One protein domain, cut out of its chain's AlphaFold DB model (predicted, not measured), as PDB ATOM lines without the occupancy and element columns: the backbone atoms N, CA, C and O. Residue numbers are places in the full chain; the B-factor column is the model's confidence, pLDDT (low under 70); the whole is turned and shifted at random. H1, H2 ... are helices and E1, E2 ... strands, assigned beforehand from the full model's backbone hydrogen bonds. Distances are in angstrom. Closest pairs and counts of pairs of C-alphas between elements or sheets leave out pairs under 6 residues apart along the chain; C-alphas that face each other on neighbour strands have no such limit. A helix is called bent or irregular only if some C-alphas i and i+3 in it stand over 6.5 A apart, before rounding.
ATOM      1  N   VAL A 110     192.552 225.419 156.772       88.94
ATOM      2  CA  VAL A 110     193.103 224.740 155.594       88.94
ATOM      3  C   VAL A 110     194.333 225.513 155.118       88.94
ATOM      4  O   VAL A 110     194.258 226.716 154.848       88.94
ATOM      5  N   VAL A 111     195.461 224.819 154.996       85.25
ATOM      6  CA  VAL A 111     196.748 225.345 154.521       85.25
ATOM      7  C   VAL A 111     197.214 224.514 153.329       85.25
ATOM      8  O   VAL A 111     197.210 223.286 153.398       85.25
ATOM      9  N   LEU A 112     197.630 225.178 152.247       83.75
ATOM     10  CA  LEU A 112     198.201 224.535 151.061       83.75
ATOM     11  C   LEU A 112     199.728 224.489 151.174       83.75
ATOM     12  O   LEU A 112     200.410 225.492 150.956       83.75
ATOM     13  N   ILE A 113     200.267 223.319 151.507       83.31
ATOM     14  CA  ILE A 113     201.711 223.094 151.596       83.31
ATOM     15  C   ILE A 113     202.219 222.708 150.212       83.31
ATOM     16  O   ILE A 113     202.004 221.587 149.752       83.31
ATOM     17  N   HIS A 114     202.897 223.639 149.552       82.44
ATOM     18  CA  HIS A 114     203.513 223.407 148.255       82.44
ATOM     19  C   HIS A 114     204.778 222.559 148.424       82.44
ATOM     20  O   HIS A 114     205.528 222.717 149.393       82.44
ATOM     21  N   TRP A 115     205.033 221.669 147.473       83.81
ATOM     22  CA  TRP A 115     206.237 220.845 147.426       83.81
ATOM     23  C   TRP A 115     206.848 220.852 146.026       83.81
ATOM     24  O   TRP A 115     206.172 221.105 145.028       83.81
ATOM     25  N   VAL A 116     208.148 220.573 145.971       80.31
ATOM     26  CA  VAL A 116     208.915 220.343 144.746       80.31
ATOM     27  C   VAL A 116     209.940 219.248 145.018       80.31
ATOM     28  O   VAL A 116     210.462 219.138 146.132       80.31
ATOM     29  N   TRP A 117     210.212 218.443 144.004       81.44
ATOM     30  CA  TRP A 117     211.283 217.461 143.965       81.44
ATOM     31  C   TRP A 117     211.796 217.379 142.529       81.44
ATOM     32  O   TRP A 117     210.992 217.314 141.596       81.44
ATOM     33  N   SER A 118     213.113 217.363 142.348       74.75
ATOM     34  CA  SER A 118     213.728 217.385 141.024       74.75
ATOM     35  C   SER A 118     214.976 216.515 140.975       74.75
ATOM     36  O   SER A 118     215.734 216.457 141.940       74.75
ATOM     37  N   ALA A 119     215.221 215.888 139.826       75.56
ATOM     38  CA  ALA A 119     216.438 215.134 139.554       75.56
ATOM     39  C   ALA A 119     216.745 215.122 138.049       75.56
ATOM     40  O   ALA A 119     215.914 214.709 137.238       75.56
ATOM     41  N   LEU A 120     217.960 215.544 137.691       75.06
ATOM     42  CA  LEU A 120     218.492 215.648 136.330       75.06
ATOM     43  C   LEU A 120     217.634 216.532 135.413       75.06
ATOM     44  O   LEU A 120     217.838 217.739 135.393       75.06
ATOM     45  N   VAL A 121     216.671 215.962 134.686       67.06
ATOM     46  CA  VAL A 121     215.734 216.700 133.810       67.06
ATOM     47  C   VAL A 121     214.291 216.684 134.324       67.06
ATOM     48  O   VAL A 121     213.447 217.430 133.834       67.06
ATOM     49  N   PHE A 122     213.998 215.864 135.335       68.50
ATOM     50  CA  PHE A 122     212.664 215.726 135.905       68.50
ATOM     51  C   PHE A 122     212.451 216.733 137.036       68.50
ATOM     52  O   PHE A 122     213.327 216.960 137.872       68.50
ATOM     53  N   THR A 123     211.267 217.334 137.090       75.81
ATOM     54  CA  THR A 123     210.822 218.206 138.183       75.81
ATOM     55  C   THR A 123     209.342 217.941 138.419       75.81
ATOM     56  O   THR A 123     208.524 218.168 137.534       75.81
ATOM     57  N   ARG A 124     208.996 217.435 139.605       77.94
ATOM     58  CA  ARG A 124     207.610 217.246 140.051       77.94
ATOM     59  C   ARG A 124     207.315 218.260 141.148       77.94
ATOM     60  O   ARG A 124     208.145 218.499 142.023       77.94
ATOM     61  N   TYR A 125     206.136 218.858 141.104       81.62
ATOM     62  CA  TYR A 125     205.665 219.799 142.113       81.62
ATOM     63  C   TYR A 125     204.164 219.632 142.325       81.62
ATOM     64  O   TYR A 125     203.460 219.112 141.463       81.62
ATOM     65  N   GLY A 126     203.670 220.108 143.461       76.75
ATOM     66  CA  GLY A 126     202.253 220.058 143.800       76.75
ATOM     67  C   GLY A 126     201.956 220.845 145.070       76.75
ATOM     68  O   GLY A 126     202.830 221.531 145.603       76.75
ATOM     69  N   ALA A 127     200.723 220.744 145.561       81.44
ATOM     70  CA  ALA A 127     200.326 221.304 146.845       81.44
ATOM     71  C   ALA A 127     199.421 220.328 147.598       81.44
ATOM     72  O   ALA A 127     198.462 219.807 147.037       81.44
ATOM     73  N   ASN A 128     199.714 220.117 148.879       82.25
ATOM     74  CA  ASN A 128     198.956 219.228 149.748       82.25
ATOM     75  C   ASN A 128     198.123 220.085 150.709       82.25
ATOM     76  O   ASN A 128     198.678 220.875 151.477       82.25
ATOM     77  N   GLY A 129     196.797 219.941 150.665       84.38
ATOM     78  CA  GLY A 129     195.895 220.581 151.621       84.38
ATOM     79  C   GLY A 129     195.921 219.866 152.972       84.38
ATOM     80  O   GLY A 129     195.756 218.652 153.031       84.38
ATOM     81  N   VAL A 130     196.112 220.613 154.061       87.44
ATOM     82  CA  VAL A 130     196.027 220.088 155.434       87.44
ATOM     83  C   VAL A 130     195.213 221.022 156.320       87.44
ATOM     84  O   VAL A 130     195.324 222.244 156.219       87.44
ATOM     85  N   VAL A 131     194.420 220.454 157.225       90.50
ATOM     86  CA  VAL A 131     193.710 221.188 158.274       90.50
ATOM     87  C   VAL A 131     194.603 221.266 159.512       90.50
ATOM     88  O   VAL A 131     194.799 220.277 160.221       90.50
ATOM     89  N   ALA A 132     195.181 222.439 159.773       88.19
ATOM     90  CA  ALA A 132     196.202 222.625 160.800       88.19
ATOM     91  C   ALA A 132     196.002 223.898 161.639       88.19
ATOM     92  O   ALA A 132     195.514 224.920 161.160       88.19
ATOM     93  N   CYS A 133     196.427 223.848 162.904       89.56
ATOM     94  CA  CYS A 133     196.592 225.035 163.747       89.56
ATOM     95  C   CYS A 133     197.909 225.778 163.410       89.56
ATOM     96  O   CYS A 133     198.813 225.164 162.825       89.56
ATOM     97  N   PRO A 134     198.080 227.059 163.805       84.44
ATOM     98  CA  PRO A 134     199.197 227.900 163.353       84.44
ATOM     99  C   PRO A 134     200.584 227.292 163.602       84.44
ATOM    100  O   PRO A 134     201.465 227.346 162.745       84.44
ATOM    101  N   THR A 135     200.783 226.662 164.764       84.31
ATOM    102  CA  THR A 135     202.069 226.069 165.171       84.31
ATOM    103  C   THR A 135     202.397 224.771 164.435       84.31
ATOM    104  O   THR A 135     203.570 224.458 164.234       84.31
ATOM    105  N   CYS A 136     201.383 224.014 164.011       87.00
ATOM    106  CA  CYS A 136     201.575 222.793 163.233       87.00
ATOM    107  C   CYS A 136     201.747 223.095 161.745       87.00
ATOM    108  O   CYS A 136     202.644 222.534 161.119       87.00
ATOM    109  N   ALA A 137     200.968 224.041 161.210       84.69
ATOM    110  CA  ALA A 137     201.168 224.573 159.867       84.69
ATOM    111  C   ALA A 137     202.595 225.114 159.696       84.69
ATOM    112  O   ALA A 137     203.277 224.725 158.752       84.69
ATOM    113  N   ALA A 138     203.091 225.905 160.657       78.75
ATOM    114  CA  ALA A 138     204.458 226.424 160.634       78.75
ATOM    115  C   ALA A 138     205.515 225.317 160.474       78.75
ATOM    116  O   ALA A 138     206.321 225.371 159.549       78.75
ATOM    117  N   ARG A 139     205.458 224.274 161.314       82.31
ATOM    118  CA  ARG A 139     206.387 223.128 161.270       82.31
ATOM    119  C   ARG A 139     206.282 222.318 159.975       82.31
ATOM    120  O   ARG A 139     207.279 221.764 159.520       82.31
ATOM    121  N   LEU A 140     205.089 222.202 159.389       83.44
ATOM    122  CA  LEU A 140     204.908 221.497 158.120       83.44
ATOM    123  C   LEU A 140     205.456 222.299 156.935       83.44
ATOM    124  O   LEU A 140     206.162 221.728 156.107       83.44
ATOM    125  N   VAL A 141     205.191 223.606 156.879       80.69
ATOM    126  CA  VAL A 141     205.704 224.502 155.828       80.69
ATOM    127  C   VAL A 141     207.231 224.652 155.930       80.69
ATOM    128  O   VAL A 141     207.918 224.639 154.914       80.69
ATOM    129  N   GLU A 142     207.786 224.683 157.144       79.94
ATOM    130  CA  GLU A 142     209.233 224.615 157.404       79.94
ATOM    131  C   GLU A 142     209.855 223.322 156.858       79.94
ATOM    132  O   GLU A 142     210.789 223.372 156.059       79.94
ATOM    133  N   ARG A 143     209.290 222.156 157.201       80.81
ATOM    134  CA  ARG A 143     209.740 220.854 156.673       80.81
ATOM    135  C   ARG A 143     209.597 220.752 155.152       80.81
ATOM    136  O   ARG A 143     210.446 220.135 154.510       80.81
ATOM    137  N   ALA A 144     208.547 221.331 154.573       81.81
ATOM    138  CA  ALA A 144     208.342 221.368 153.128       81.81
ATOM    139  C   ALA A 144     209.378 222.256 152.429       81.81
ATOM    140  O   ALA A 144     209.963 221.826 151.440       81.81
ATOM    141  N   ASN A 145     209.681 223.434 152.982       79.38
ATOM    142  CA  ASN A 145     210.733 224.306 152.462       79.38
ATOM    143  C   ASN A 145     212.121 223.673 152.602       79.38
ATOM    144  O   ASN A 145     212.874 223.693 151.638       79.38
ATOM    145  N   ILE A 146     212.452 223.035 153.729       79.38
ATOM    146  CA  ILE A 146     213.727 222.307 153.878       79.38
ATOM    147  C   ILE A 146     213.844 221.195 152.821       79.38
ATOM    148  O   ILE A 146     214.881 221.071 152.179       79.38
ATOM    149  N   ARG A 147     212.776 220.424 152.569       78.19
ATOM    150  CA  ARG A 147     212.760 219.402 151.504       78.19
ATOM    151  C   ARG A 147     212.902 220.009 150.108       78.19
ATOM    152  O   ARG A 147     213.713 219.518 149.334       78.19
ATOM    153  N   ALA A 148     212.179 221.087 149.809       78.62
ATOM    154  CA  ALA A 148     212.305 221.824 148.552       78.62
ATOM    155  C   ALA A 148     213.745 222.319 148.331       78.62
ATOM    156  O   ALA A 148     214.302 222.150 147.253       78.62
ATOM    157  N   LEU A 149     214.382 222.862 149.370       77.75
ATOM    158  CA  LEU A 149     215.746 223.388 149.309       77.75
ATOM    159  C   LEU A 149     216.824 222.299 149.240       77.75
ATOM    160  O   LEU A 149     217.903 222.568 148.725       77.75
ATOM    161  N   LEU A 150     216.548 221.088 149.729       78.44
ATOM    162  CA  LEU A 150     217.472 219.951 149.651       78.44
ATOM    163  C   LEU A 150     217.276 219.082 148.401       78.44
ATOM    164  O   LEU A 150     218.204 218.375 148.024       78.44
ATOM    165  N   LEU A 151     216.091 219.092 147.777       79.31
ATOM    166  CA  LEU A 151     215.714 218.143 146.715       79.31
ATOM    167  C   LEU A 151     215.148 218.794 145.442       79.31
ATOM    168  O   LEU A 151     214.918 218.093 144.465       79.31
ATOM    169  N   GLY A 152     214.896 220.103 145.426       76.75
ATOM    170  CA  GLY A 152     214.276 220.791 144.289       76.75
ATOM    171  C   GLY A 152     215.259 221.322 143.239       76.75
ATOM    172  O   GLY A 152     214.898 221.428 142.068       76.75
ATOM    173  N   TRP A 153     216.503 221.637 143.610       78.00
ATOM    174  CA  TRP A 153     217.461 222.292 142.705       78.00
ATOM    175  C   TRP A 153     218.128 221.350 141.694       78.00
ATOM    176  O   TRP A 153     218.612 221.815 140.669       78.00
ATOM    177  N   TRP A 154     218.136 220.035 141.939       74.56
ATOM    178  CA  TRP A 154     218.879 219.054 141.128       74.56
ATOM    179  C   TRP A 154     218.270 218.761 139.747       74.56
ATOM    180  O   TRP A 154     218.736 217.854 139.062       74.56
ATOM    181  N   GLY A 155     217.222 219.488 139.345       66.75
ATOM    182  CA  GLY A 155     216.666 219.461 137.994       66.75
ATOM    183  C   GLY A 155     217.120 220.679 137.194       66.75
ATOM    184  O   GLY A 155     216.801 221.807 137.565       66.75
ATOM    185  N   VAL A 156     217.802 220.464 136.073       65.69
ATOM    186  CA  VAL A 156     218.242 221.513 135.147       65.69
ATOM    187  C   VAL A 156     217.411 221.417 133.858       65.69
ATOM    188  O   VAL A 156     217.312 220.327 133.295       65.69
ATOM    189  N   PRO A 157     216.802 222.514 133.365       57.75
ATOM    190  CA  PRO A 157     216.743 223.856 133.964       57.75
ATOM    191  C   PRO A 157     215.649 224.005 135.042       57.75
ATOM    192  O   PRO A 157     215.708 224.907 135.876       57.75
ATOM    193  N   TRP A 158     214.630 223.142 135.022       63.16
ATOM    194  CA  TRP A 158     213.330 223.397 135.652       63.16
ATOM    195  C   TRP A 158     213.356 223.516 137.180       63.16
ATOM    196  O   TRP A 158     212.690 224.385 137.743       63.16
ATOM    197  N   GLY A 159     214.145 222.689 137.862       64.25
ATOM    198  CA  GLY A 159     214.259 222.684 139.320       64.25
ATOM    199  C   GLY A 159     214.796 224.001 139.881       64.25
ATOM    200  O   GLY A 159     214.325 224.464 140.922       64.25
ATOM    201  N   VAL A 160     215.700 224.661 139.149       68.88
ATOM    202  CA  VAL A 160     216.261 225.975 139.506       68.88
ATOM    203  C   VAL A 160     215.198 227.083 139.481       68.88
ATOM    204  O   VAL A 160     215.260 228.008 140.286       68.88
ATOM    205  N   TRP A 161     214.180 226.966 138.623       65.94
ATOM    206  CA  TRP A 161     213.067 227.921 138.525       65.94
ATOM    207  C   TRP A 161     211.900 227.586 139.465       65.94
ATOM    208  O   TRP A 161     211.375 228.453 140.172       65.94
ATOM    209  N   PHE A 162     211.486 226.316 139.520       71.19
ATOM    210  CA  PHE A 162     210.336 225.907 140.327       71.19
ATOM    211  C   PHE A 162     210.626 225.901 141.831       71.19
ATOM    212  O   PHE A 162     209.722 226.202 142.609       71.19
ATOM    213  N   THR A 163     211.860 225.639 142.268       75.06
ATOM    214  CA  THR A 163     212.196 225.624 143.704       75.06
ATOM    215  C   THR A 163     212.015 226.969 144.404       75.06
ATOM    216  O   THR A 163     211.249 227.010 145.375       75.06
ATOM    217  N   PRO A 164     212.600 228.090 143.934       73.19
ATOM    218  CA  PRO A 164     212.351 229.386 144.551       73.19
ATOM    219  C   PRO A 164     210.871 229.767 144.433       73.19
ATOM    220  O   PRO A 164     210.300 230.249 145.406       73.19
ATOM    221  N   ARG A 165     210.200 229.456 143.311       76.44
ATOM    222  CA  ARG A 165     208.759 229.702 143.119       76.44
ATOM    223  C   ARG A 165     207.883 228.975 144.151       76.44
ATOM    224  O   ARG A 165     206.981 229.601 144.705       76.44
ATOM    225  N   GLN A 166     208.131 227.696 144.444       77.50
ATOM    226  CA  GLN A 166     207.343 226.942 145.433       77.50
ATOM    227  C   GLN A 166     207.696 227.324 146.880       77.50
ATOM    228  O   GLN A 166     206.793 227.464 147.707       77.50
ATOM    229  N   VAL A 167     208.971 227.598 147.186       74.81
ATOM    230  CA  VAL A 167     209.380 228.156 148.491       74.81
ATOM    231  C   VAL A 167     208.715 229.518 148.729       74.81
ATOM    232  O   VAL A 167     208.198 229.765 149.819       74.81
ATOM    233  N   LEU A 168     208.631 230.379 147.709       69.94
ATOM    234  CA  LEU A 168     207.937 231.666 147.788       69.94
ATOM    235  C   LEU A 168     206.425 231.481 148.002       69.94
ATOM    236  O   LEU A 168     205.851 232.132 148.877       69.94
ATOM    237  N   ARG A 169     205.780 230.540 147.293       70.62
ATOM    238  CA  ARG A 169     204.362 230.190 147.516       70.62
ATOM    239  C   ARG A 169     204.105 229.680 148.936       70.62
ATOM    240  O   ARG A 169     203.109 230.074 149.528       70.62
ATOM    241  N   ASN A 170     205.030 228.935 149.538       72.62
ATOM    242  CA  ASN A 170     204.969 228.546 150.953       72.62
ATOM    243  C   ASN A 170     205.209 229.711 151.937       72.62
ATOM    244  O   ASN A 170     204.608 229.756 153.009       72.62
ATOM    245  N   VAL A 171     206.073 230.677 151.601       65.19
ATOM    246  CA  VAL A 171     206.358 231.848 152.456       65.19
ATOM    247  C   VAL A 171     205.227 232.887 152.425       65.19
ATOM    248  O   VAL A 171     205.015 233.572 153.433       65.19
ATOM    249  N   PHE A 172     204.509 233.018 151.302       62.12
ATOM    250  CA  PHE A 172     203.501 234.065 151.068       62.12
ATOM    251  C   PHE A 172     202.050 233.558 150.971       62.12
ATOM    252  O   PHE A 172     201.145 234.275 151.397       62.12
ATOM    253  N   GLY A 173     201.805 232.333 150.500       57.69
ATOM    254  CA  GLY A 173     200.485 231.687 150.442       57.69
ATOM    255  C   GLY A 173     200.024 231.182 151.811       57.69
ATOM    256  O   GLY A 173     199.937 229.984 152.051       57.69
ATOM    257  N   ARG A 174     199.776 232.108 152.748       58.59
ATOM    258  CA  ARG A 174     199.608 231.806 154.187       58.59
ATOM    259  C   ARG A 174     198.343 231.026 154.559       58.59
ATOM    260  O   ARG A 174     198.237 230.598 155.706       58.59
ATOM    261  N   ARG A 175     197.375 230.907 153.650       63.53
ATOM    262  CA  ARG A 175     196.064 230.276 153.856       63.53
ATOM    263  C   ARG A 175     195.680 229.544 152.565       63.53
ATOM    264  O   ARG A 175     196.062 229.980 151.481       63.53
ATOM    265  N   GLY A 176     194.970 228.420 152.681       64.69
ATOM    266  CA  GLY A 176     194.189 227.873 151.565       64.69
ATOM    267  C   GLY A 176     193.012 228.797 151.208       64.69
ATOM    268  O   GLY A 176     192.856 229.822 151.873       64.69
ATOM    269  N   PRO A 177     192.181 228.445 150.209       79.94
ATOM    270  CA  PRO A 177     191.111 229.308 149.704       79.94
ATOM    271  C   PRO A 177     190.272 229.947 150.819       79.94
ATOM    272  O   PRO A 177     189.883 229.276 151.783       79.94
ATOM    273  N   ASP A 178     190.055 231.260 150.721       83.75
ATOM    274  CA  ASP A 178     189.447 232.048 151.799       83.75
ATOM    275  C   ASP A 178     187.977 231.656 152.033       83.75
ATOM    276  O   ASP A 178     187.519 231.672 153.174       83.75
ATOM    277  N   ASP A 179     187.269 231.196 150.998       81.88
ATOM    278  CA  ASP A 179     185.911 230.651 151.080       81.88
ATOM    279  C   ASP A 179     185.860 229.324 151.862       81.88
ATOM    280  O   ASP A 179     185.044 229.161 152.771       81.88
ATOM    281  N   VAL A 180     186.782 228.397 151.578       86.00
ATOM    282  CA  VAL A 180     186.923 227.121 152.297       86.00
ATOM    283  C   VAL A 180     187.303 227.376 153.758       86.00
ATOM    284  O   VAL A 180     186.743 226.763 154.667       86.00
ATOM    285  N   ASN A 181     188.211 228.323 154.010       89.81
ATOM    286  CA  ASN A 181     188.597 228.706 155.367       89.81
ATOM    287  C   ASN A 181     187.481 229.439 156.132       89.81
ATOM    288  O   ASN A 181     187.345 229.229 157.338       89.81
ATOM    289  N   ALA A 182     186.654 230.242 155.458       89.12
ATOM    290  CA  ALA A 182     185.469 230.850 156.056       89.12
ATOM    291  C   ALA A 182     184.408 229.793 156.410       89.12
ATOM    292  O   ALA A 182     183.905 229.799 157.532       89.12
ATOM    293  N   ARG A 183     184.122 228.832 155.518       88.06
ATOM    294  CA  ARG A 183     183.187 227.718 155.784       88.06
ATOM    295  C   ARG A 183     183.658 226.824 156.936       88.06
ATOM    296  O   ARG A 183     182.867 226.518 157.828       88.06
ATOM    297  N   LEU A 184     184.953 226.493 156.991       91.38
ATOM    298  CA  LEU A 184     185.564 225.784 158.125       91.38
ATOM    299  C   LEU A 184     185.375 226.551 159.447       91.38
ATOM    300  O   LEU A 184     185.004 225.960 160.460       91.38
ATOM    301  N   LEU A 185     185.589 227.870 159.446       92.12
ATOM    302  CA  LEU A 185     185.368 228.709 160.626       92.12
ATOM    303  C   LEU A 185     183.897 228.785 161.049       92.12
ATOM    304  O   LEU A 185     183.625 228.770 162.246       92.12
ATOM    305  N   ILE A 186     182.954 228.829 160.106       90.25
ATOM    306  CA  ILE A 186     181.514 228.778 160.402       90.25
ATOM    307  C   ILE A 186     181.161 227.447 161.080       90.25
ATOM    308  O   ILE A 186     180.469 227.447 162.099       90.25
ATOM    309  N   GLN A 187     181.693 226.320 160.590       90.31
ATOM    310  CA  GLN A 187     181.508 225.017 161.235       90.31
ATOM    311  C   GLN A 187     182.070 225.006 162.668       90.31
ATOM    312  O   GLN A 187     181.368 224.594 163.594       90.31
ATOM    313  N   GLN A 188     183.297 225.502 162.877       92.50
ATOM    314  CA  GLN A 188     183.880 225.618 164.221       92.50
ATOM    315  C   GLN A 188     183.031 226.536 165.118       92.50
ATOM    316  O   GLN A 188     182.798 226.205 166.277       92.50
ATOM    317  N   ALA A 189     182.519 227.655 164.593       92.06
ATOM    318  CA  ALA A 189     181.685 228.586 165.346       92.06
ATOM    319  C   ALA A 189     180.382 227.943 165.832       92.06
ATOM    320  O   ALA A 189     180.033 228.085 167.002       92.06
ATOM    321  N   LEU A 190     179.696 227.196 164.963       90.25
ATOM    322  CA  LEU A 190     178.501 226.431 165.320       90.25
ATOM    323  C   LEU A 190     178.829 225.340 166.353       90.25
ATOM    324  O   LEU A 190     178.088 225.168 167.319       90.25
ATOM    325  N   ALA A 191     179.967 224.656 166.207       90.06
ATOM    326  CA  ALA A 191     180.431 223.655 167.163       90.06
ATOM    327  C   ALA A 191     180.758 224.247 168.552       90.06
ATOM    328  O   ALA A 191     180.474 223.600 169.563       90.06
ATOM    329  N   TYR A 192     181.307 225.464 168.628       91.12
ATOM    330  CA  TYR A 192     181.509 226.190 169.890       91.12
ATOM    331  C   TYR A 192     180.183 226.705 170.479       91.12
ATOM    332  O   TYR A 192     179.924 226.512 171.665       91.12
ATOM    333  N   ALA A 193     179.300 227.277 169.653       89.88
ATOM    334  CA  ALA A 193     178.000 227.798 170.083       89.88
ATOM    335  C   ALA A 193     177.066 226.706 170.639       89.88
ATOM    336  O   ALA A 193     176.378 226.936 171.626       89.88
ATOM    337  N   MET A 194     177.097 225.492 170.072       87.38
ATOM    338  CA  MET A 194     176.387 224.310 170.598       87.38
ATOM    339  C   MET A 194     176.914 223.801 171.953       87.38
ATOM    340  O   MET A 194     176.386 222.825 172.486       87.38
ATOM    341  N   ARG A 195     177.981 224.403 172.485       90.44
ATOM    342  CA  ARG A 195     178.652 224.033 173.741       90.44
ATOM    343  C   ARG A 195     178.782 225.239 174.687       90.44
ATOM    344  O   ARG A 195     179.665 225.251 175.538       90.44
ATOM    345  N   ASP A 196     177.936 226.255 174.482       89.69
ATOM    346  CA  ASP A 196     177.882 227.540 175.201       89.69
ATOM    347  C   ASP A 196     179.186 228.372 175.181       89.69
ATOM    348  O   ASP A 196     179.315 229.382 175.879       89.69
ATOM    349  N   ASP A 197     180.154 228.017 174.326       90.31
ATOM    350  CA  ASP A 197     181.419 228.740 174.156       90.31
ATOM    351  C   ASP A 197     181.257 229.889 173.148       90.31
ATOM    352  O   ASP A 197     181.799 229.913 172.036       90.31
ATOM    353  N   PHE A 198     180.446 230.869 173.541       89.88
ATOM    354  CA  PHE A 198     180.136 232.023 172.703       89.88
ATOM    355  C   PHE A 198     181.368 232.897 172.418       89.88
ATOM    356  O   PHE A 198     181.410 233.567 171.390       89.88
ATOM    357  N   LEU A 199     182.404 232.847 173.265       88.81
ATOM    358  CA  LEU A 199     183.649 233.590 173.064       88.81
ATOM    359  C   LEU A 199     184.406 233.078 171.829       88.81
ATOM    360  O   LEU A 199     184.729 233.861 170.929       88.81
ATOM    361  N   HIS A 200     184.656 231.766 171.749       89.81
ATOM    362  CA  HIS A 200     185.328 231.179 170.591       89.81
ATOM    363  C   HIS A 200     184.420 231.130 169.356       89.81
ATOM    364  O   HIS A 200     184.919 231.327 168.244       89.81
ATOM    365  N   ALA A 201     183.100 230.980 169.524       91.06
ATOM    366  CA  ALA A 201     182.145 231.096 168.421       91.06
ATOM    367  C   ALA A 201     182.183 232.488 167.761       91.06
ATOM    368  O   ALA A 201     182.332 232.594 166.542       91.06
ATOM    369  N   THR A 202     182.130 233.567 168.554       90.38
ATOM    370  CA  THR A 202     182.231 234.936 168.030       90.38
ATOM    371  C   THR A 202     183.609 235.213 167.419       90.38
ATOM    372  O   THR A 202     183.664 235.845 166.363       90.38
ATOM    373  N   LYS A 203     184.712 234.695 167.991       89.06
ATOM    374  CA  LYS A 203     186.047 234.799 167.362       89.06
ATOM    375  C   LYS A 203     186.050 234.169 165.965       89.06
ATOM    376  O   LYS A 203     186.450 234.828 165.007       89.06
ATOM    377  N   CYS A 204     185.563 232.932 165.846       91.06
ATOM    378  CA  CYS A 204     185.513 232.219 164.571       91.06
ATOM    379  C   CYS A 204     184.708 232.986 163.512       91.06
ATOM    380  O   CYS A 204     185.149 233.081 162.371       91.06
ATOM    381  N   LEU A 205     183.570 233.588 163.877       91.88
ATOM    382  CA  LEU A 205     182.745 234.362 162.940       91.88
ATOM    383  C   LEU A 205     183.363 235.713 162.564       91.88
ATOM    384  O   LEU A 205     183.279 236.102 161.402       91.88
ATOM    385  N   MET A 206     184.025 236.415 163.491       88.31
ATOM    386  CA  MET A 206     184.780 237.628 163.148       88.31
ATOM    387  C   MET A 206     185.900 237.321 162.147       88.31
ATOM    388  O   MET A 206     186.084 238.059 161.181       88.31
ATOM    389  N   GLU A 207     186.612 236.211 162.338       87.62
ATOM    390  CA  GLU A 207     187.659 235.766 161.417       87.62
ATOM    391  C   GLU A 207     187.078 235.248 160.087       87.62
ATOM    392  O   GLU A 207     187.644 235.540 159.036       87.62
ATOM    393  N   ALA A 208     185.918 234.578 160.098       90.25
ATOM    394  CA  ALA A 208     185.212 234.160 158.884       90.25
ATOM    395  C   ALA A 208     184.755 235.365 158.055       90.25
ATOM    396  O   ALA A 208     184.932 235.364 156.841       90.25
ATOM    397  N   ARG A 209     184.242 236.426 158.699       90.50
ATOM    398  CA  ARG A 209     183.799 237.664 158.030       90.50
ATOM    399  C   ARG A 209     184.933 238.362 157.275       90.50
ATOM    400  O   ARG A 209     184.696 238.941 156.221       90.50
ATOM    401  N   LEU A 210     186.160 238.299 157.802       87.06
ATOM    402  CA  LEU A 210     187.349 238.875 157.162       87.06
ATOM    403  C   LEU A 210     187.802 238.088 155.922       87.06
ATOM    404  O   LEU A 210     188.365 238.683 155.009       87.06
ATOM    405  N   LEU A 211     187.561 236.775 155.886       85.12
ATOM    406  CA  LEU A 211     187.872 235.908 154.742       85.12
ATOM    407  C   LEU A 211     186.744 235.943 153.692       85.12
ATOM    408  O   LEU A 211     186.996 236.043 152.495       85.12
ATOM    409  N   ALA A 212     185.489 235.974 154.142       87.88
ATOM    410  CA  ALA A 212     184.291 236.075 153.309       87.88
ATOM    411  C   ALA A 212     184.067 237.470 152.681       87.88
ATOM    412  O   ALA A 212     183.019 237.712 152.091       87.88
ATOM    413  N   ALA A 213     185.033 238.393 152.769       85.12
ATOM    414  CA  ALA A 213     184.899 239.770 152.282       85.12
ATOM    415  C   ALA A 213     184.551 239.877 150.780       85.12
ATOM    416  O   ALA A 213     183.891 240.830 150.375       85.12
ATOM    417  N   ASN A 214     184.949 238.883 149.974       83.56
ATOM    418  CA  ASN A 214     184.630 238.780 148.543       83.56
ATOM    419  C   ASN A 214     183.509 237.759 148.230       83.56
ATOM    420  O   ASN A 214     183.206 237.524 147.062       83.56
ATOM    421  N   HIS A 215     182.902 237.143 149.251       83.44
ATOM    422  CA  HIS A 215     181.957 236.026 149.137       83.44
ATOM    423  C   HIS A 215     180.614 236.396 149.795       83.44
ATOM    424  O   HIS A 215     180.412 236.115 150.979       83.44
ATOM    425  N   PRO A 216     179.699 237.077 149.074       85.50
ATOM    426  CA  PRO A 216     178.481 237.646 149.657       85.50
ATOM    427  C   PRO A 216     177.463 236.590 150.119       85.50
ATOM    428  O   PRO A 216     176.623 236.887 150.967       85.50
ATOM    429  N   ASP A 217     177.548 235.368 149.591       82.94
ATOM    430  CA  ASP A 217     176.851 234.178 150.084       82.94
ATOM    431  C   ASP A 217     177.318 233.829 151.506       82.94
ATOM    432  O   ASP A 217     176.529 233.853 152.449       82.94
ATOM    433  N   ILE A 218     178.625 233.620 151.682       85.69
ATOM    434  CA  ILE A 218     179.225 233.237 152.966       85.69
ATOM    435  C   ILE A 218     179.098 234.376 153.986       85.69
ATOM    436  O   ILE A 218     178.821 234.133 155.159       85.69
ATOM    437  N   LEU A 219     179.262 235.630 153.553       89.94
ATOM    438  CA  LEU A 219     179.133 236.808 154.411       89.94
ATOM    439  C   LEU A 219     177.736 236.896 155.046       89.94
ATOM    440  O   LEU A 219     177.619 237.190 156.236       89.94
ATOM    441  N   LYS A 220     176.688 236.594 154.272       88.19
ATOM    442  CA  LYS A 220     175.301 236.570 154.749       88.19
ATOM    443  C   LYS A 220     175.097 235.506 155.831       88.19
ATOM    444  O   LYS A 220     174.472 235.804 156.845       88.19
ATOM    445  N   ASP A 221     175.651 234.309 155.650       83.19
ATOM    446  CA  ASP A 221     175.558 233.229 156.640       83.19
ATOM    447  C   ASP A 221     176.332 233.571 157.926       83.19
ATOM    448  O   ASP A 221     175.825 233.368 159.032       83.19
ATOM    449  N   VAL A 222     177.522 234.176 157.804       89.69
ATOM    450  CA  VAL A 222     178.293 234.687 158.952       89.69
ATOM    451  C   VAL A 222     177.494 235.731 159.734       89.69
ATOM    452  O   VAL A 222     177.451 235.673 160.962       89.69
ATOM    453  N   GLU A 223     176.850 236.677 159.048       89.69
ATOM    454  CA  GLU A 223     176.060 237.737 159.684       89.69
ATOM    455  C   GLU A 223     174.724 237.244 160.256       89.69
ATOM    456  O   GLU A 223     174.249 237.796 161.248       89.69
ATOM    457  N   GLU A 224     174.135 236.191 159.687       88.62
ATOM    458  CA  GLU A 224     172.955 235.525 160.240       88.62
ATOM    459  C   GLU A 224     173.284 234.813 161.556       88.62
ATOM    460  O   GLU A 224     172.644 235.075 162.576       88.62
ATOM    461  N   ILE A 225     174.332 233.985 161.570       87.88
ATOM    462  CA  ILE A 225     174.756 233.244 162.766       87.88
ATOM    463  C   ILE A 225     175.265 234.213 163.845       87.88
ATOM    464  O   ILE A 225     174.917 234.073 165.017       87.88
ATOM    465  N   ALA A 226     176.025 235.249 163.471       88.25
ATOM    466  CA  ALA A 226     176.514 236.253 164.419       88.25
ATOM    467  C   ALA A 226     175.383 237.032 165.115       88.25
ATOM    468  O   ALA A 226     175.547 237.429 166.267       88.25
ATOM    469  N   ARG A 227     174.225 237.216 164.463       88.38
ATOM    470  CA  ARG A 227     173.050 237.886 165.054       88.38
ATOM    471  C   ARG A 227     172.335 237.043 166.115       88.38
ATOM    472  O   ARG A 227     171.563 237.587 166.898       88.38
ATOM    473  N   GLN A 228     172.575 235.733 166.126       87.62
ATOM    474  CA  GLN A 228     171.966 234.779 167.059       87.62
ATOM    475  C   GLN A 228     172.827 234.557 168.319       87.62
ATOM    476  O   GLN A 228     172.375 233.911 169.263       87.62
ATOM    477  N   LEU A 229     174.049 235.103 168.359       87.56
ATOM    478  CA  LEU A 229     174.979 234.982 169.486       87.56
ATOM    479  C   LEU A 229     174.871 236.160 170.474       87.56
ATOM    480  O   LEU A 229     174.629 237.297 170.062       87.56
ATOM    481  N   PRO A 230     175.117 235.934 171.780       86.81
ATOM    482  CA  PRO A 230     175.184 237.016 172.758       86.81
ATOM    483  C   PRO A 230     176.411 237.915 172.503       86.81
ATOM    484  O   PRO A 230     177.500 237.401 172.224       86.81
ATOM    485  N   PRO A 231     176.285 239.252 172.623       79.44
ATOM    486  CA  PRO A 231     177.362 240.189 172.306       79.44
ATOM    487  C   PRO A 231     178.557 240.050 173.263       79.44
ATOM    488  O   PRO A 231     178.386 239.975 174.478       79.44
ATOM    489  N   GLN A 232     179.774 240.067 172.709       79.75
ATOM    490  CA  GLN A 232     181.031 239.858 173.441       79.75
ATOM    491  C   GLN A 232     181.816 241.180 173.590       79.75
ATOM    492  O   GLN A 232     182.596 241.526 172.700       79.75
ATOM    493  N   PRO A 233     181.650 241.948 174.688       59.12
ATOM    494  CA  PRO A 233     182.161 243.323 174.787       59.12
ATOM    495  C   PRO A 233     183.688 243.452 174.922       59.12
ATOM    496  O   PRO A 233     184.213 244.546 174.746       59.12
ATOM    497  N   ASN A 234     184.403 242.363 175.227       63.91
ATOM    498  CA  ASN A 234     185.848 242.362 175.510       63.91
ATOM    499  C   ASN A 234     186.673 241.514 174.515       63.91
ATOM    500  O   ASN A 234     187.812 241.149 174.810       63.91
ATOM    501  N   LEU A 235     186.111 241.147 173.357       67.31
ATOM    502  CA  LEU A 235     186.767 240.233 172.417       67.31
ATOM    503  C   LEU A 235     187.852 240.939 171.581       67.31
ATOM    504  O   LEU A 235     187.571 241.575 170.568       67.31
ATOM    505  N   SER A 236     189.114 240.780 171.986       60.03
ATOM    506  CA  SER A 236     190.277 241.200 171.194       60.03
ATOM    507  C   SER A 236     190.673 240.106 170.196       60.03
ATOM    508  O   SER A 236     191.115 239.028 170.596       60.03
ATOM    509  N   VAL A 237     190.534 240.376 168.893       57.88
ATOM    510  CA  VAL A 237     190.933 239.441 167.826       57.88
ATOM    511  C   VAL A 237     192.447 239.517 167.601       57.88
ATOM    512  O   VAL A 237     192.946 240.209 166.711       57.88
ATOM    513  N   SER A 238     193.199 238.790 168.425       57.91
ATOM    514  CA  SER A 238     194.608 238.500 168.168       57.91
ATOM    515  C   SER A 238     194.730 237.427 167.078       57.91
ATOM    516  O   SER A 238     194.565 236.235 167.324       57.91
ATOM    517  N   ASP A 239     195.036 237.864 165.853       65.12
ATOM    518  CA  ASP A 239     195.293 236.979 164.708       65.12
ATOM    519  C   ASP A 239     196.532 236.102 164.978       65.12
ATOM    520  O   ASP A 239     197.681 236.532 164.817       65.12
ATOM    521  N   ALA A 240     196.286 234.856 165.397       64.94
ATOM    522  CA  ALA A 240     197.313 233.894 165.790       64.94
ATOM    523  C   ALA A 240     198.245 233.479 164.636       64.94
ATOM    524  O   ALA A 240     199.304 232.893 164.875       64.94
ATOM    525  N   TRP A 241     197.902 233.819 163.388       67.50
ATOM    526  CA  TRP A 241     198.737 233.579 162.211       67.50
ATOM    527  C   TRP A 241     199.747 234.713 161.950       67.50
ATOM    528  O   TRP A 241     200.658 234.544 161.136       67.50
ATOM    529  N   ARG A 242     199.674 235.844 162.672       59.59
ATOM    530  CA  ARG A 242     200.669 236.937 162.586       59.59
ATOM    531  C   ARG A 242     202.091 236.550 163.010       59.59
ATOM    532  O   ARG A 242     202.988 236.766 162.191       59.59
ATOM    533  N   PRO A 243     202.361 235.981 164.207       47.78
ATOM    534  CA  PRO A 243     203.735 235.688 164.644       47.78
ATOM    535  C   PRO A 243     204.461 234.681 163.739       47.78
ATOM    536  O   PRO A 243     205.684 234.754 163.595       47.78
ATOM    537  N   PHE A 244     203.717 233.803 163.051       47.06
ATOM    538  CA  PHE A 244     204.271 232.911 162.029       47.06
ATOM    539  C   PHE A 244     204.990 233.691 160.913       47.06
ATOM    540  O   PHE A 244     206.058 233.277 160.477       47.06
TER     541      PHE A 244
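What this domain is: This is residues 110 to 244 of the 728 residues of the protein "DnaJ-like protein" of Deinococcus yavapaiensis KR-236 (UniProt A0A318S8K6). This is a rod of two parts end to end: in one, a long two-stranded hairpin, E1 and E2, has the helical hairpin H1 and H2 packed on it, mainly along E1; the other is an up-and-down bundle of three helices, H3, H4 and H5. From the far end of the bundle a stretch with no named element, residues 228 to 244, runs back toward the first part. The printed part has 135 residues, with two named strands and then five named helices, E1 E2 H1 H2 H3 H4 H5; the sheet E1 - E2 is antiparallel and the class is mixed, helices and strands. The whole is loose, with a radius of gyration of the C-alphas of 18.7 A and spans of 60 by 27 by 20 A.

How they stand to each other: Start at the sheet: E1, residues 110 to 119, and E2, residues 122 to 132, form an antiparallel hairpin at 160 degrees, with N 113 and O 128 within hydrogen-bond range at 2.9 A. Look next at H1, residues 134 to 151, whose closest C-alpha pair to E1 is Trp 117 and Leu 151, 5.3 A; E2 and H1 are near each other, with 8 pairs of C-alphas within 10 A. H2, residues 158 to 172, comes closest to E1 at the C-alphas of Ser 118 and Gly 159, 5.6 A. H1, with residues 141 to 149 alone, touches H2 in a helical hairpin, opposite ways at a shallow tilt of 13 degrees; the closest C-alphas are Asn 145 and Val 167, 5.7 A. Move on to the bundle of H3, residues 178 to 193, H4, residues 198 to 214, and H5, residues 216 to 227; it is up and down, each helix running against the one before it. H3 and H4, a helical hairpin, touch closest at the C-alphas of Ala 189 and Ala 201, 4.0 A. H4 and H5, also a helical hairpin, touch closest at those of Ala 212 and Leu 219, 5.3 A. H2 and H3 are apart, but the C-alphas of Val 110 in E1 and Asn 181 in H3 are 6.0 A apart. Every O i to N i+4 pair is within hydrogen-bond range in H1, H3 and H5, against 10 of 11 in H2 and 11 of 13 in H4.

Where its parts are: Find C-alpha 110 at (193.103, 224.740, 155.594), where E1 begins and runs 29.9 A; E2 runs 30.6 A back. H1 is 25.4 A long and H2 21.2 A. H3 is 22.0 A long; H4, 25.5 A, is irregular, with C-alphas 211 and 214 7.6 A apart. H5 ends at C-alpha 227, (173.050, 237.886, 165.054), after 16.3 A.

The domain as a whole: The C-alphas farthest apart are those of Leu 120 and Pro 230, 60.5 A. The printed part has no cut, and no link between named elements is long. Mean pLDDT of the printed part is 79.7; look for values under 70 at residues 121 to 122, 155 to 161, 168, 171 to 176 and 233 to 244.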